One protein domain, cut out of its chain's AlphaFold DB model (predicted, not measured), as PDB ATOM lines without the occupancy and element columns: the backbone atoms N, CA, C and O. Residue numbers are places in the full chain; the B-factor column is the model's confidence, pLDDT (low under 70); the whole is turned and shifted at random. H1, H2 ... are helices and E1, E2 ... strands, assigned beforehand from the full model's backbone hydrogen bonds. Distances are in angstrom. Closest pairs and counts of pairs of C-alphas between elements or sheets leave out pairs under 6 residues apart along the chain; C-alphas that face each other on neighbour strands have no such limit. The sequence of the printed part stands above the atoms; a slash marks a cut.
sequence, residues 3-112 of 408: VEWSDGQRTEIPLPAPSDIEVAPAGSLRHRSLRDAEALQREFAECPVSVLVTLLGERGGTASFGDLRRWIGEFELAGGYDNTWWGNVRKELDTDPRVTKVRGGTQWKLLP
ATOM      1  N   VAL A   3     159.782 155.195 141.664       78.00
ATOM      2  CA  VAL A   3     159.823 153.730 141.712       78.00
ATOM      3  C   VAL A   3     160.558 153.264 140.466       78.00
ATOM      4  O   VAL A   3     160.185 153.645 139.359       78.00
ATOM      5  N   GLU A   4     161.628 152.501 140.656       69.19
ATOM      6  CA  GLU A   4     162.362 151.836 139.582       69.19
ATOM      7  C   GLU A   4     161.870 150.389 139.506       69.19
ATOM      8  O   GLU A   4     161.937 149.647 140.487       69.19
ATOM      9  N   TRP A   5     161.284 150.032 138.371       76.06
ATOM     10  CA  TRP A   5     160.744 148.710 138.089       76.06
ATOM     11  C   TRP A   5     161.867 147.753 137.674       76.06
ATOM     12  O   TRP A   5     162.961 148.169 137.293       76.06
ATOM     13  N   SER A   6     161.596 146.449 137.730       54.16
ATOM     14  CA  SER A   6     162.568 145.403 137.380       54.16
ATOM     15  C   SER A   6     162.990 145.407 135.905       54.16
ATOM     16  O   SER A   6     164.030 144.849 135.576       54.16
ATOM     17  N   ASP A   7     162.221 146.047 135.024       76.44
ATOM     18  CA  ASP A   7     162.570 146.278 133.614       76.44
ATOM     19  C   ASP A   7     163.418 147.554 133.402       76.44
ATOM     20  O   ASP A   7     163.702 147.941 132.268       76.44
ATOM     21  N   GLY A   8     163.817 148.227 134.487       77.75
ATOM     22  CA  GLY A   8     164.574 149.477 134.465       77.75
ATOM     23  C   GLY A   8     163.728 150.721 134.183       77.75
ATOM     24  O   GLY A   8     164.276 151.828 134.140       77.75
ATOM     25  N   GLN A   9     162.407 150.596 134.008       80.62
ATOM     26  CA  GLN A   9     161.550 151.770 133.897       80.62
ATOM     27  C   GLN A   9     161.488 152.511 135.229       80.62
ATOM     28  O   GLN A   9     161.430 151.920 136.304       80.62
ATOM     29  N   ARG A  10     161.464 153.842 135.167       83.38
ATOM     30  CA  ARG A  10     161.285 154.697 136.340       83.38
ATOM     31  C   ARG A  10     159.954 155.409 136.229       83.38
ATOM     32  O   ARG A  10     159.729 156.150 135.276       83.38
ATOM     33  N   THR A  11     159.088 155.218 137.215       84.62
ATOM     34  CA  THR A  11     157.832 155.959 137.309       84.62
ATOM     35  C   THR A  11     157.909 156.930 138.471       84.62
ATOM     36  O   THR A  11     158.105 156.550 139.629       84.62
ATOM     37  N   GLU A  12     157.757 158.213 138.158       81.00
ATOM     38  CA  GLU A  12     157.594 159.244 139.170       81.00
ATOM     39  C   GLU A  12     156.155 159.207 139.682       81.00
ATOM     40  O   GLU A  12     155.221 159.621 139.002       81.00
ATOM     41  N   ILE A  13     155.972 158.702 140.901       76.75
ATOM     42  CA  ILE A  13     154.700 158.795 141.610       76.75
ATOM     43  C   ILE A  13     154.661 160.181 142.273       76.75
ATOM     44  O   ILE A  13     155.484 160.442 143.170       76.75
ATOM     45  N   PRO A  14     153.764 161.091 141.842       61.81
ATOM     46  CA  PRO A  14     153.641 162.412 142.444       61.81
ATOM     47  C   PRO A  14     153.286 162.263 143.925       61.81
ATOM     48  O   PRO A  14     152.443 161.450 144.297       61.81
ATOM     49  N   LEU A  15     153.987 163.012 144.781       72.25
ATOM     50  CA  LEU A  15     153.687 163.066 146.211       72.25
ATOM     51  C   LEU A  15     152.763 164.260 146.498       72.25
ATOM     52  O   LEU A  15     153.023 165.343 145.967       72.25
ATOM     53  N   PRO A  16     151.746 164.102 147.364       65.81
ATOM     54  CA  PRO A  16     151.420 162.890 148.121       65.81
ATOM     55  C   PRO A  16     150.834 161.798 147.219       65.81
ATOM     56  O   PRO A  16     150.031 162.094 146.336       65.81
ATOM     57  N   ALA A  17     151.258 160.545 147.436       60.91
ATOM     58  CA  ALA A  17     150.668 159.412 146.735       60.91
ATOM     59  C   ALA A  17     149.146 159.460 146.963       60.91
ATOM     60  O   ALA A  17     148.736 159.692 148.107       60.91
ATOM     61  N   PRO A  18     148.320 159.297 145.914       70.50
ATOM     62  CA  PRO A  18     146.883 159.154 146.078       70.50
ATOM     63  C   PRO A  18     146.610 158.141 147.187       70.50
ATOM     64  O   PRO A  18     147.261 157.096 147.237       70.50
ATOM     65  N   SER A  19     145.655 158.440 148.065       69.44
ATOM     66  CA  SER A  19     145.236 157.574 149.181       69.44
ATOM     67  C   SER A  19     144.812 156.162 148.755       69.44
ATOM     68  O   SER A  19     144.627 155.297 149.604       69.44
ATOM     69  N   ASP A  20     144.696 155.938 147.450       72.00
ATOM     70  CA  ASP A  20     144.193 154.727 146.821       72.00
ATOM     71  C   ASP A  20     145.334 153.790 146.366       72.00
ATOM     72  O   ASP A  20     145.079 152.706 145.841       72.00
ATOM     73  N   ILE A  21     146.605 154.183 146.550       71.19
ATOM     74  CA  ILE A  21     147.764 153.326 146.257       71.19
ATOM     75  C   ILE A  21     148.096 152.478 147.488       71.19
ATOM     76  O   ILE A  21     148.812 152.907 148.394       71.19
ATOM     77  N   GLU A  22     147.608 151.239 147.499       76.00
ATOM     78  CA  GLU A  22     148.028 150.221 148.462       76.00
ATOM     79  C   GLU A  22     149.269 149.478 147.950       76.00
ATOM     80  O   GLU A  22     149.228 148.785 146.932       76.00
ATOM     81  N   VAL A  23     150.383 149.600 148.674       80.88
ATOM     82  CA  VAL A  23     151.599 148.823 148.402       80.88
ATOM     83  C   VAL A  23     151.406 147.408 148.946       80.88
ATOM     84  O   VAL A  23     151.264 147.223 150.154       80.88
ATOM     85  N   ALA A  24     151.408 146.408 148.064       85.19
ATOM     86  CA  ALA A  24     151.367 145.004 148.461       85.19
ATOM     87  C   ALA A  24     152.735 144.589 149.042       85.19
ATOM     88  O   ALA A  24     153.739 144.688 148.332       85.19
ATOM     89  N   PRO A  25     152.815 144.120 150.302       84.12
ATOM     90  CA  PRO A  25     154.070 143.648 150.881       84.12
ATOM     91  C   PRO A  25     154.670 142.508 150.053       84.12
ATOM     92  O   PRO A  25     153.937 141.641 149.564       84.12
ATOM     93  N   ALA A  26     155.996 142.485 149.916       83.69
ATOM     94  CA  ALA A  26     156.691 141.389 149.249       83.69
ATOM     95  C   ALA A  26     156.344 140.052 149.927       83.69
ATOM     96  O   ALA A  26     156.377 139.939 151.150       83.69
ATOM     97  N   GLY A  27     155.972 139.058 149.120       86.56
ATOM     98  CA  GLY A  27     155.536 137.742 149.602       86.56
ATOM     99  C   GLY A  27     154.043 137.627 149.926       86.56
ATOM    100  O   GLY A  27     153.564 136.504 150.051       86.56
ATOM    101  N   SER A  28     153.292 138.736 149.982       93.44
ATOM    102  CA  SER A  28     151.831 138.670 150.138       93.44
ATOM    103  C   SER A  28     151.157 137.990 148.944       93.44
ATOM    104  O   SER A  28     151.664 138.059 147.822       93.44
ATOM    105  N   LEU A  29     149.982 137.392 149.134       93.94
ATOM    106  CA  LEU A  29     149.193 136.783 148.062       93.94
ATOM    107  C   LEU A  29     148.891 137.777 146.947       93.94
ATOM    108  O   LEU A  29     148.971 137.413 145.780       93.94
ATOM    109  N   ARG A  30     148.646 139.046 147.288       92.94
ATOM    110  CA  ARG A  30     148.454 140.114 146.298       92.94
ATOM    111  C   ARG A  30     149.719 140.422 145.506       92.94
ATOM    112  O   ARG A  30     149.650 140.643 144.304       92.94
ATOM    113  N   HIS A  31     150.878 140.417 146.156       92.69
ATOM    114  CA  HIS A  31     152.148 140.542 145.448       92.69
ATOM    115  C   HIS A  31     152.401 139.325 144.539       92.69
ATOM    116  O   HIS A  31     152.830 139.482 143.399       92.69
ATOM    117  N   ARG A  32     152.108 138.110 145.017       95.00
ATOM    118  CA  ARG A  32     152.278 136.864 144.251       95.00
ATOM    119  C   ARG A  32     151.330 136.793 143.053       95.00
ATOM    120  O   ARG A  32     151.794 136.470 141.969       95.00
ATOM    121  N   SER A  33     150.061 137.175 143.213       94.88
ATOM    122  CA  SER A  33     149.077 137.198 142.124       94.88
ATOM    123  C   SER A  33     149.442 138.200 141.029       94.88
ATOM    124  O   SER A  33     149.211 137.933 139.858       94.88
ATOM    125  N   LEU A  34     150.017 139.351 141.400       92.12
ATOM    126  CA  LEU A  34     150.499 140.350 140.440       92.12
ATOM    127  C   LEU A  34     151.751 139.886 139.689       92.12
ATOM    128  O   LEU A  34     151.968 140.308 138.557       92.12
ATOM    129  N   ARG A  35     152.583 139.052 140.323       93.25
ATOM    130  CA  ARG A  35     153.828 138.553 139.734       93.25
ATOM    131  C   ARG A  35     153.604 137.342 138.829       93.25
ATOM    132  O   ARG A  35     154.175 137.300 137.747       93.25
ATOM    133  N   ASP A  36     152.832 136.362 139.292       94.81
ATOM    134  CA  ASP A  36     152.573 135.106 138.585       94.81
ATOM    135  C   ASP A  36     151.226 134.511 139.035       94.81
ATOM    136  O   ASP A  36     151.131 133.740 139.998       94.81
ATOM    137  N   ALA A  37     150.156 134.916 138.348       93.81
ATOM    138  CA  ALA A  37     148.804 134.456 138.645       93.81
ATOM    139  C   ALA A  37     148.625 132.950 138.382       93.81
ATOM    140  O   ALA A  37     147.924 132.282 139.139       93.81
ATOM    141  N   GLU A  38     149.280 132.397 137.357       94.38
ATOM    142  CA  GLU A  38     149.155 130.980 136.990       94.38
ATOM    143  C   GLU A  38     149.828 130.065 138.018       94.38
ATOM    144  O   GLU A  38     149.287 129.012 138.367       94.38
ATOM    145  N   ALA A  39     150.993 130.454 138.546       94.56
ATOM    146  CA  ALA A  39     151.625 129.729 139.645       94.56
ATOM    147  C   ALA A  39     150.753 129.739 140.905       94.56
ATOM    148  O   ALA A  39     150.610 128.702 141.553       94.56
ATOM    149  N   LEU A  40     150.127 130.877 141.223       96.38
ATOM    150  CA  LEU A  40     149.226 130.969 142.369       96.38
ATOM    151  C   LEU A  40     147.943 130.144 142.168       96.38
ATOM    152  O   LEU A  40     147.463 129.530 143.117       96.38
ATOM    153  N   GLN A  41     147.407 130.076 140.944       96.19
ATOM    154  CA  GLN A  41     146.285 129.191 140.603       96.19
ATOM    155  C   GLN A  41     146.643 127.713 140.785       96.19
ATOM    156  O   GLN A  41     145.857 126.968 141.367       96.19
ATOM    157  N   ARG A  42     147.834 127.291 140.339       96.00
ATOM    158  CA  ARG A  42     148.321 125.915 140.533       96.00
ATOM    159  C   ARG A  42     148.483 125.573 142.011       96.00
ATOM    160  O   ARG A  42     147.936 124.574 142.461       96.00
ATOM    161  N   GLU A  43     149.135 126.439 142.781       96.12
ATOM    162  CA  GLU A  43     149.270 126.251 144.230       96.12
ATOM    163  C   GLU A  43     147.908 126.217 144.932       96.12
ATOM    164  O   GLU A  43     147.699 125.408 145.832       96.12
ATOM    165  N   PHE A  44     146.960 127.064 144.522       97.00
ATOM    166  CA  PHE A  44     145.613 127.054 145.084       97.00
ATOM    167  C   PHE A  44     144.862 125.755 144.767       97.00
ATOM    168  O   PHE A  44     144.130 125.252 145.617       97.00
ATOM    169  N   ALA A  45     145.061 125.192 143.574       95.62
ATOM    170  CA  ALA A  45     144.485 123.907 143.192       95.62
ATOM    171  C   ALA A  45     145.090 122.735 143.987       95.62
ATOM    172  O   ALA A  45     144.365 121.811 144.351       95.62
ATOM    173  N   GLU A  46     146.395 122.781 144.265       96.25
ATOM    174  CA  GLU A  46     147.125 121.739 144.999       96.25
ATOM    175  C   GLU A  46     146.918 121.823 146.519       96.25
ATOM    176  O   GLU A  46     146.751 120.803 147.183       96.25
ATOM    177  N   CYS A  47     146.942 123.033 147.084       96.88
ATOM    178  CA  CYS A  47     146.962 123.300 148.525       96.88
ATOM    179  C   CYS A  47     146.045 124.484 148.911       96.88
ATOM    180  O   CYS A  47     146.514 125.483 149.478       96.88
ATOM    181  N   PRO A  48     144.719 124.387 148.686       97.06
ATOM    182  CA  PRO A  48     143.790 125.504 148.884       97.06
ATOM    183  C   PRO A  48     143.773 126.019 150.328       97.06
ATOM    184  O   PRO A  48     143.685 127.225 150.564       97.06
ATOM    185  N   VAL A  49     143.906 125.126 151.313       97.56
ATOM    186  CA  VAL A  49     143.920 125.491 152.738       97.56
ATOM    187  C   VAL A  49     145.111 126.383 153.081       97.56
ATOM    188  O   VAL A  49     144.938 127.374 153.785       97.56
ATOM    189  N   SER A  50     146.304 126.100 152.549       96.56
ATOM    190  CA  SER A  50     147.503 126.902 152.830       96.56
ATOM    191  C   SER A  50     147.353 128.344 152.338       96.56
ATOM    192  O   SER A  50     147.626 129.300 153.072       96.56
ATOM    193  N   VAL A  51     146.824 128.509 151.123       97.31
ATOM    194  CA  VAL A  51     146.529 129.824 150.541       97.31
ATOM    195  C   VAL A  51     145.463 130.554 151.361       97.31
ATOM    196  O   VAL A  51     145.636 131.726 151.686       97.31
ATOM    197  N   LEU A  52     144.389 129.872 151.779       97.25
ATOM    198  CA  LEU A  52     143.340 130.469 152.615       97.25
ATOM    199  C   LEU A  52     143.842 130.903 153.998       97.25
ATOM    200  O   LEU A  52     143.444 131.962 154.483       97.25
ATOM    201  N   VAL A  53     144.714 130.119 154.632       97.12
ATOM    202  CA  VAL A  53     145.337 130.459 155.922       97.12
ATOM    203  C   VAL A  53     146.237 131.690 155.779       97.12
ATOM    204  O   VAL A  53     146.192 132.588 156.622       97.12
ATOM    205  N   THR A  54     146.998 131.769 154.686       96.12
ATOM    206  CA  THR A  54     147.847 132.928 154.370       96.12
ATOM    207  C   THR A  54     146.994 134.179 154.150       96.12
ATOM    208  O   THR A  54     147.233 135.216 154.770       96.12
ATOM    209  N   LEU A  55     145.920 134.056 153.366       96.50
ATOM    210  CA  LEU A  55     144.962 135.132 153.111       96.50
ATOM    211  C   LEU A  55     144.288 135.627 154.393       96.50
ATOM    212  O   LEU A  55     144.101 136.829 154.585       96.50
ATOM    213  N   LEU A  56     143.934 134.698 155.282       96.56
ATOM    214  CA  LEU A  56     143.376 135.016 156.587       96.56
ATOM    215  C   LEU A  56     144.373 135.830 157.420       96.56
ATOM    216  O   LEU A  56     143.969 136.813 158.037       96.56
ATOM    217  N   GLY A  57     145.657 135.462 157.411       95.69
ATOM    218  CA  GLY A  57     146.725 136.215 158.070       95.69
ATOM    219  C   GLY A  57     146.864 137.642 157.537       95.69
ATOM    220  O   GLY A  57     146.875 138.590 158.321       95.69
ATOM    221  N   GLU A  58     146.872 137.810 156.214       94.94
ATOM    222  CA  GLU A  58     146.990 139.120 155.558       94.94
ATOM    223  C   GLU A  58     145.803 140.052 155.835       94.94
ATOM    224  O   GLU A  58     145.971 141.268 155.924       94.94
ATOM    225  N   ARG A  59     144.594 139.502 156.006       95.19
ATOM    226  CA  ARG A  59     143.352 140.269 156.224       95.19
ATOM    227  C   ARG A  59     142.983 140.447 157.703       95.19
ATOM    228  O   ARG A  59     141.830 140.731 158.022       95.19
ATOM    229  N   GLY A  60     143.943 140.303 158.617       93.31
ATOM    230  CA  GLY A  60     143.747 140.593 160.046       93.31
ATOM    231  C   GLY A  60     143.317 139.396 160.900       93.31
ATOM    232  O   GLY A  60     142.878 139.566 162.035       93.31
ATOM    233  N   GLY A  61     143.451 138.177 160.381       95.00
ATOM    234  CA  GLY A  61     143.409 136.943 161.158       95.00
ATOM    235  C   GLY A  61     142.020 136.410 161.498       95.00
ATOM    236  O   GLY A  61     141.947 135.362 162.127       95.00
ATOM    237  N   THR A  62     140.922 137.070 161.114       96.50
ATOM    238  CA  THR A  62     139.554 136.563 161.334       96.50
ATOM    239  C   THR A  62     138.645 136.819 160.139       96.50
ATOM    240  O   THR A  62     138.520 137.964 159.714       96.50
ATOM    241  N   ALA A  63     137.963 135.786 159.639       97.19
ATOM    242  CA  ALA A  63     137.054 135.912 158.499       97.19
ATOM    243  C   ALA A  63     135.989 134.809 158.491       97.19
ATOM    244  O   ALA A  63     136.196 133.717 159.029       97.19
ATOM    245  N   SER A  64     134.842 135.073 157.859       97.19
ATOM    246  CA  SER A  64     133.897 134.006 157.524       97.19
ATOM    247  C   SER A  64     134.344 133.257 156.265       97.19
ATOM    248  O   SER A  64     135.090 133.780 155.440       97.19
ATOM    249  N   PHE A  65     133.842 132.038 156.058       96.44
ATOM    250  CA  PHE A  65     134.123 131.292 154.823       96.44
ATOM    251  C   PHE A  65     133.597 132.014 153.575       96.44
ATOM    252  O   PHE A  65     134.173 131.899 152.498       96.44
ATOM    253  N   GLY A  66     132.503 132.772 153.720       96.75
ATOM    254  CA  GLY A  66     131.972 133.606 152.642       96.75
ATOM    255  C   GLY A  66     132.931 134.736 152.269       96.75
ATOM    256  O   GLY A  66     133.130 134.992 151.085       96.75
ATOM    257  N   ASP A  67     133.576 135.354 153.263       97.25
ATOM    258  CA  ASP A  67     134.602 136.377 153.034       97.25
ATOM    259  C   ASP A  67     135.821 135.792 152.328       97.25
ATOM    260  O   ASP A  67     136.267 136.353 151.335       97.25
ATOM    261  N   LEU A  68     136.290 134.625 152.776       96.88
ATOM    262  CA  LEU A  68     137.398 133.914 152.142       96.88
ATOM    263  C   LEU A  68     137.099 133.583 150.670       96.88
ATOM    264  O   LEU A  68     137.915 133.886 149.804       96.88
ATOM    265  N   ARG A  69     135.913 133.038 150.357       96.88
ATOM    266  CA  ARG A  69     135.503 132.768 148.961       96.88
ATOM    267  C   ARG A  69     135.446 134.044 148.124       96.88
ATOM    268  O   ARG A  69     135.890 134.039 146.981       96.88
ATOM    269  N   ARG A  70     134.905 135.126 148.689       97.06
ATOM    270  CA  ARG A  70     134.831 136.431 148.025       97.06
ATOM    271  C   ARG A  70     136.224 136.972 147.709       97.06
ATOM    272  O   ARG A  70     136.458 137.353 146.571       97.06
ATOM    273  N   TRP A  71     137.144 136.947 148.670       96.50
ATOM    274  CA  TRP A  71     138.516 137.418 148.471       96.50
ATOM    275  C   TRP A  71     139.289 136.564 147.465       96.50
ATOM    276  O   TRP A  71     139.968 137.118 146.616       96.50
ATOM    277  N   ILE A  72     139.145 135.235 147.484       96.50
ATOM    278  CA  ILE A  72     139.723 134.371 146.436       96.50
ATOM    279  C   ILE A  72     139.136 134.710 145.053       96.50
ATOM    280  O   ILE A  72     139.847 134.653 144.052       96.50
ATOM    281  N   GLY A  73     137.866 135.121 144.991       95.75
ATOM    282  CA  GLY A  73     137.249 135.651 143.774       95.75
ATOM    283  C   GLY A  73     137.884 136.954 143.274       95.75
ATOM    284  O   GLY A  73     138.020 137.116 142.067       95.75
ATOM    285  N   GLU A  74     138.330 137.843 144.170       94.62
ATOM    286  CA  GLU A  74     139.056 139.078 143.809       94.62
ATOM    287  C   GLU A  74     140.411 138.787 143.141       94.62
ATOM    288  O   GLU A  74     140.885 139.599 142.353       94.62
ATOM    289  N   PHE A  75     141.018 137.629 143.425       93.75
ATOM    290  CA  PHE A  75     142.261 137.168 142.792       93.75
ATOM    291  C   PHE A  75     142.030 136.310 141.538       93.75
ATOM    292  O   PHE A  75     142.983 135.741 141.016       93.75
ATOM    293  N   GLU A  76     140.777 136.155 141.094       94.62
ATOM    294  CA  GLU A  76     140.385 135.283 139.973       94.62
ATOM    295  C   GLU A  76     140.785 133.802 140.152       94.62
ATOM    296  O   GLU A  76     140.733 133.006 139.220       94.62
ATOM    297  N   LEU A  77     141.115 133.393 141.381       92.25
ATOM    298  CA  LEU A  77     141.509 132.022 141.720       92.25
ATOM    299  C   LEU A  77     140.300 131.082 141.848       92.25
ATOM    300  O   LEU A  77     140.449 129.869 141.814       92.25
ATOM    301  N   ALA A  78     139.087 131.620 142.022       84.44
ATOM    302  CA  ALA A  78     137.871 130.835 142.264       84.44
ATOM    303  C   ALA A  78     137.195 130.294 140.985       84.44
ATOM    304  O   ALA A  78     136.150 129.641 141.081       84.44
ATOM    305  N   GLY A  79     137.730 130.598 139.799       82.19
ATOM    306  CA  GLY A  79     137.106 130.264 138.520       82.19
ATOM    307  C   GLY A  79     137.063 128.756 138.268       82.19
ATOM    308  O   GLY A  79     138.056 128.171 137.866       82.19
ATOM    309  N   GLY A  80     135.902 128.126 138.473       86.81
ATOM    310  CA  GLY A  80     135.654 126.735 138.060       86.81
ATOM    311  C   GLY A  80     135.396 125.725 139.182       86.81
ATOM    312  O   GLY A  80     135.062 124.582 138.881       86.81
ATOM    313  N   TYR A  81     135.476 126.121 140.456       95.25
ATOM    314  CA  TYR A  81     135.214 125.210 141.578       95.25
ATOM    315  C   TYR A  81     133.744 125.214 142.017       95.25
ATOM    316  O   TYR A  81     133.166 126.260 142.329       95.25
ATOM    317  N   ASP A  82     133.139 124.028 142.093       95.94
ATOM    318  CA  ASP A  82     131.746 123.844 142.493       95.94
ATOM    319  C   ASP A  82     131.554 123.894 144.025       95.94
ATOM    320  O   ASP A  82     132.496 123.939 144.820       95.94
ATOM    321  N   ASN A  83     130.298 123.900 144.481       94.94
ATOM    322  CA  ASN A  83     130.003 123.928 145.920       94.94
ATOM    323  C   ASN A  83     130.483 122.672 146.662       94.94
ATOM    324  O   ASN A  83     130.718 122.745 147.870       94.94
ATOM    325  N   THR A  84     130.635 121.547 145.964       97.12
ATOM    326  CA  THR A  84     131.149 120.298 146.529       97.12
ATOM    327  C   THR A  84     132.619 120.449 146.902       97.12
ATOM    328  O   THR A  84     132.991 120.172 148.042       97.12
ATOM    329  N   TRP A  85     133.432 120.980 145.983       96.75
ATOM    330  CA  TRP A  85     134.846 121.273 146.196       96.75
ATOM    331  C   TRP A  85     135.047 122.232 147.370       96.75
ATOM    332  O   TRP A  85     135.766 121.922 148.320       96.75
ATOM    333  N   TRP A  86     134.306 123.343 147.388       97.00
ATOM    334  CA  TRP A  86     134.344 124.287 148.508       97.00
ATOM    335  C   TRP A  86     133.885 123.657 149.832       97.00
ATOM    336  O   TRP A  86     134.375 124.029 150.897       97.00
ATOM    337  N   GLY A  87     132.965 122.691 149.788       97.06
ATOM    338  CA  GLY A  87     132.562 121.905 150.950       97.06
ATOM    339  C   GLY A  87     133.700 121.057 151.526       97.06
ATOM    340  O   GLY A  87     133.795 120.941 152.748       97.06
ATOM    341  N   ASN A  88     134.574 120.510 150.676       97.31
ATOM    342  CA  ASN A  88     135.749 119.740 151.097       97.31
ATOM    343  C   ASN A  88     136.842 120.647 151.663       97.31
ATOM    344  O   ASN A  88     137.270 120.424 152.792       97.31
ATOM    345  N   VAL A  89     137.182 121.739 150.970       97.19
ATOM    346  CA  VAL A  89     138.150 122.736 151.467       97.19
ATOM    347  C   VAL A  89     137.737 123.280 152.833       97.19
ATOM    348  O   VAL A  89     138.570 123.480 153.711       97.19
ATOM    349  N   ARG A  90     136.432 123.476 153.062       97.12
ATOM    350  CA  ARG A  90     135.916 123.882 154.374       97.12
ATOM    351  C   ARG A  90     136.205 122.852 155.468       97.12
ATOM    352  O   ARG A  90     136.552 123.246 156.574       97.12
ATOM    353  N   LYS A  91     136.037 121.558 155.177       97.06
ATOM    354  CA  LYS A  91     136.327 120.476 156.132       97.06
ATOM    355  C   LYS A  91     137.823 120.385 156.423       97.06
ATOM    356  O   LYS A  91     138.187 120.229 157.580       97.06
ATOM    357  N   GLU A  92     138.665 120.532 155.407       97.19
ATOM    358  CA  GLU A  92     140.122 120.524 155.577       97.19
ATOM    359  C   GLU A  92     140.606 121.740 156.379       97.19
ATOM    360  O   GLU A  92     141.421 121.609 157.290       97.19
ATOM    361  N   LEU A  93     140.034 122.920 156.118       96.56
ATOM    362  CA  LEU A  93     140.298 124.128 156.900       96.56
ATOM    363  C   LEU A  93     139.853 123.972 158.363       96.56
ATOM    364  O   LEU A  93     140.474 124.538 159.252       96.56
ATOM    365  N   ASP A  94     138.798 123.200 158.638       96.25
ATOM    366  CA  ASP A  94     138.362 122.903 160.009       96.25
ATOM    367  C   ASP A  94     139.336 121.990 160.766       96.25
ATOM    368  O   ASP A  94     139.334 121.996 161.998       96.25
ATOM    369  N   THR A  95     140.140 121.209 160.040       96.81
ATOM    370  CA  THR A  95     141.156 120.307 160.601       96.81
ATOM    371  C   THR A  95     142.553 120.921 160.678       96.81
ATOM    372  O   THR A  95     143.415 120.354 161.344       96.81
ATOM    373  N   ASP A  96     142.803 122.062 160.023       96.44
ATOM    374  CA  ASP A  96     144.127 122.689 160.012       96.44
ATOM    375  C   ASP A  96     144.474 123.270 161.401       96.44
ATOM    376  O   ASP A  96     143.712 124.074 161.949       96.44
ATOM    377  N   PRO A  97     145.631 122.906 161.986       96.25
ATOM    378  CA  PRO A  97     146.002 123.300 163.346       96.25
ATOM    379  C   PRO A  97     146.272 124.801 163.503       96.25
ATOM    380  O   PRO A  97     146.332 125.295 164.628       96.25
ATOM    381  N   ARG A  98     146.454 125.547 162.407       96.00
ATOM    382  CA  ARG A  98     146.751 126.987 162.425       96.00
ATOM    383  C   ARG A  98     145.504 127.842 162.578       96.00
ATOM    384  O   ARG A  98     145.616 129.031 162.878       96.00
ATOM    385  N   VAL A  99     144.318 127.273 162.392       96.75
ATOM    386  CA  VAL A  99     143.051 128.000 162.463       96.75
ATOM    387  C   VAL A  99     142.123 127.390 163.502       96.75
ATOM    388  O   VAL A  99     142.105 126.195 163.758       96.75
ATOM    389  N   THR A 100     141.321 128.238 164.135       96.31
ATOM    390  CA  THR A 100     140.297 127.813 165.089       96.31
ATOM    391  C   THR A 100     138.972 128.491 164.782       96.31
ATOM    392  O   THR A 100     138.936 129.623 164.295       96.31
ATOM    393  N   LYS A 101     137.853 127.828 165.078       96.00
ATOM    394  CA  LYS A 101     136.530 128.436 164.916       96.00
ATOM    395  C   LYS A 101     136.223 129.384 166.067       96.00
ATOM    396  O   LYS A 101     136.271 129.009 167.237       96.00
ATOM    397  N   VAL A 102     135.819 130.605 165.731       93.31
ATOM    398  CA  VAL A 102     135.284 131.558 166.708       93.31
ATOM    399  C   VAL A 102     133.890 131.097 167.155       93.31
ATOM    400  O   VAL A 102     133.137 130.488 166.389       93.31
ATOM    401  N   ARG A 103     133.550 131.365 168.423       69.25
ATOM    402  CA  ARG A 103     132.300 130.960 169.090       69.25
ATOM    403  C   ARG A 103     131.081 131.339 168.232       69.25
ATOM    404  O   ARG A 103     130.772 132.515 168.088       69.25
ATOM    405  N   GLY A 104     130.420 130.336 167.652       79.75
ATOM    406  CA  GLY A 104     129.359 130.507 166.646       79.75
ATOM    407  C   GLY A 104     129.598 129.719 165.351       79.75
ATOM    408  O   GLY A 104     128.669 129.536 164.573       79.75
ATOM    409  N   GLY A 105     130.815 129.204 165.133       84.44
ATOM    410  CA  GLY A 105     131.128 128.201 164.104       84.44
ATOM    411  C   GLY A 105     131.160 128.707 162.656       84.44
ATOM    412  O   GLY A 105     131.398 127.918 161.743       84.44
ATOM    413  N   THR A 106     130.926 130.001 162.434       90.62
ATOM    414  CA  THR A 106     130.844 130.619 161.099       90.62
ATOM    415  C   THR A 106     132.086 131.415 160.703       90.62
ATOM    416  O   THR A 106     132.200 131.801 159.540       90.62
ATOM    417  N   GLN A 107     133.005 131.654 161.641       95.88
ATOM    418  CA  GLN A 107     134.234 132.414 161.428       95.88
ATOM    419  C   GLN A 107     135.454 131.599 161.850       95.88
ATOM    420  O   GLN A 107     135.430 130.928 162.885       95.88
ATOM    421  N   TRP A 108     136.522 131.709 161.066       97.25
ATOM    422  CA  TRP A 108     137.833 131.145 161.353       97.25
ATOM    423  C   TRP A 108     138.729 132.256 161.870       97.25
ATOM    424  O   TRP A 108     138.668 133.391 161.392       97.25
ATOM    425  N   LYS A 109     139.542 131.916 162.863       96.81
ATOM    426  CA  LYS A 109     140.557 132.774 163.446       96.81
ATOM    427  C   LYS A 109     141.911 132.098 163.331       96.81
ATOM    428  O   LYS A 109     142.053 130.957 163.762       96.81
ATOM    429  N   LEU A 110     142.890 132.816 162.801       96.81
ATOM    430  CA  LEU A 110     144.277 132.387 162.791       96.81
ATOM    431  C   LEU A 110     144.809 132.376 164.229       96.81
ATOM    432  O   LEU A 110     144.663 133.355 164.972       96.81
ATOM    433  N   LEU A 111     145.391 131.255 164.637       95.19
ATOM    434  CA  LEU A 111     146.098 131.158 165.904       95.19
ATOM    435  C   LEU A 111     147.455 131.870 165.772       95.19
ATOM    436  O   LEU A 111     148.111 131.743 164.738       95.19
ATOM    437  N   PRO A 112     147.889 132.636 166.788       89.94
ATOM    438  CA  PRO A 112     149.215 133.239 166.766       89.94
ATOM    439  C   PRO A 112     150.279 132.142 166.676       89.94
ATOM    440  O   PRO A 112     150.160 131.130 167.369       89.94
TER     441      PRO A 112
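AT A GLANCE: This is residues 3 to 112 of the 408 residues of an uncharacterized protein of Streptomyces sp. ADI95-16 (UniProt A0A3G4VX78). A small three-stranded sheet has helix H3 across one face, H4 and H5 packed on H3, and H1 and H2 farther from the sheet. Residues 3 to 28, with E1, form an arm that makes the length; residues 5 to 10 and 14 to 20 stick out. The 110 printed residues include five named helices and four named strands, in the order E1 H1 H2 H3 E2 H4 H5 E3 E4; the antiparallel sheet runs E2 E4 E3, and the class is mixed. The whole is loose, radius of gyration of the C-alphas 16.5 A, spanning 48 by 28 by 20 A.

HOW THE PARTS SIT: E4, residues 107 to 110, is the inner strand between E2, residues 62 to 64, and E3, residues 99 to 101; E3 and E4 form a hairpin. N 63 and O 108, 3.1 A, and N 100 and O 109, 2.8 A, are within hydrogen-bond range. H3, residues 48 to 58, is on the sheet at a height of 9.4 A. It touches H5, residues 83 to 95, with the closest C-alphas, Val 49 and Leu 93, 5.7 A apart; H5 does so with residues 89 to 93 alone. With 3 pairs of C-alphas within 8 A each, H3 only just touches H4, residues 65 to 74, closest Leu 52 and Leu 68 at 6.9 A, and H1, residues 29 to 35, closest Leu 29 and Leu 55 at 6.8 A. H2, residues 37 to 46, touches H3 only at the corner, and only just, with 3 pairs. E2, H4 H5 and E3 make a split strand-helix-strand unit, E4 between its two strands, with a right-handed crossover. Every O i to N i+4 pair in H1 to H5 is within hydrogen-bond range.

IN THESE COORDINATES: E1, residues 10 to 12, begins at C-alpha 10 (161.285, 154.697, 136.340). H5 is 18.8 A long and H3 15.5 A. E4 ends at C-alpha 110 (144.277, 132.387, 162.791).

THE WHOLE: The printed part has no cut; the E1 to H1 link is long, 16 residues. The C-alphas farthest apart, Gly 8 and Gly 104, are 51.3 A apart. Residues 4, 6, 14, 16 to 17, 19 and 103 have pLDDT under 70.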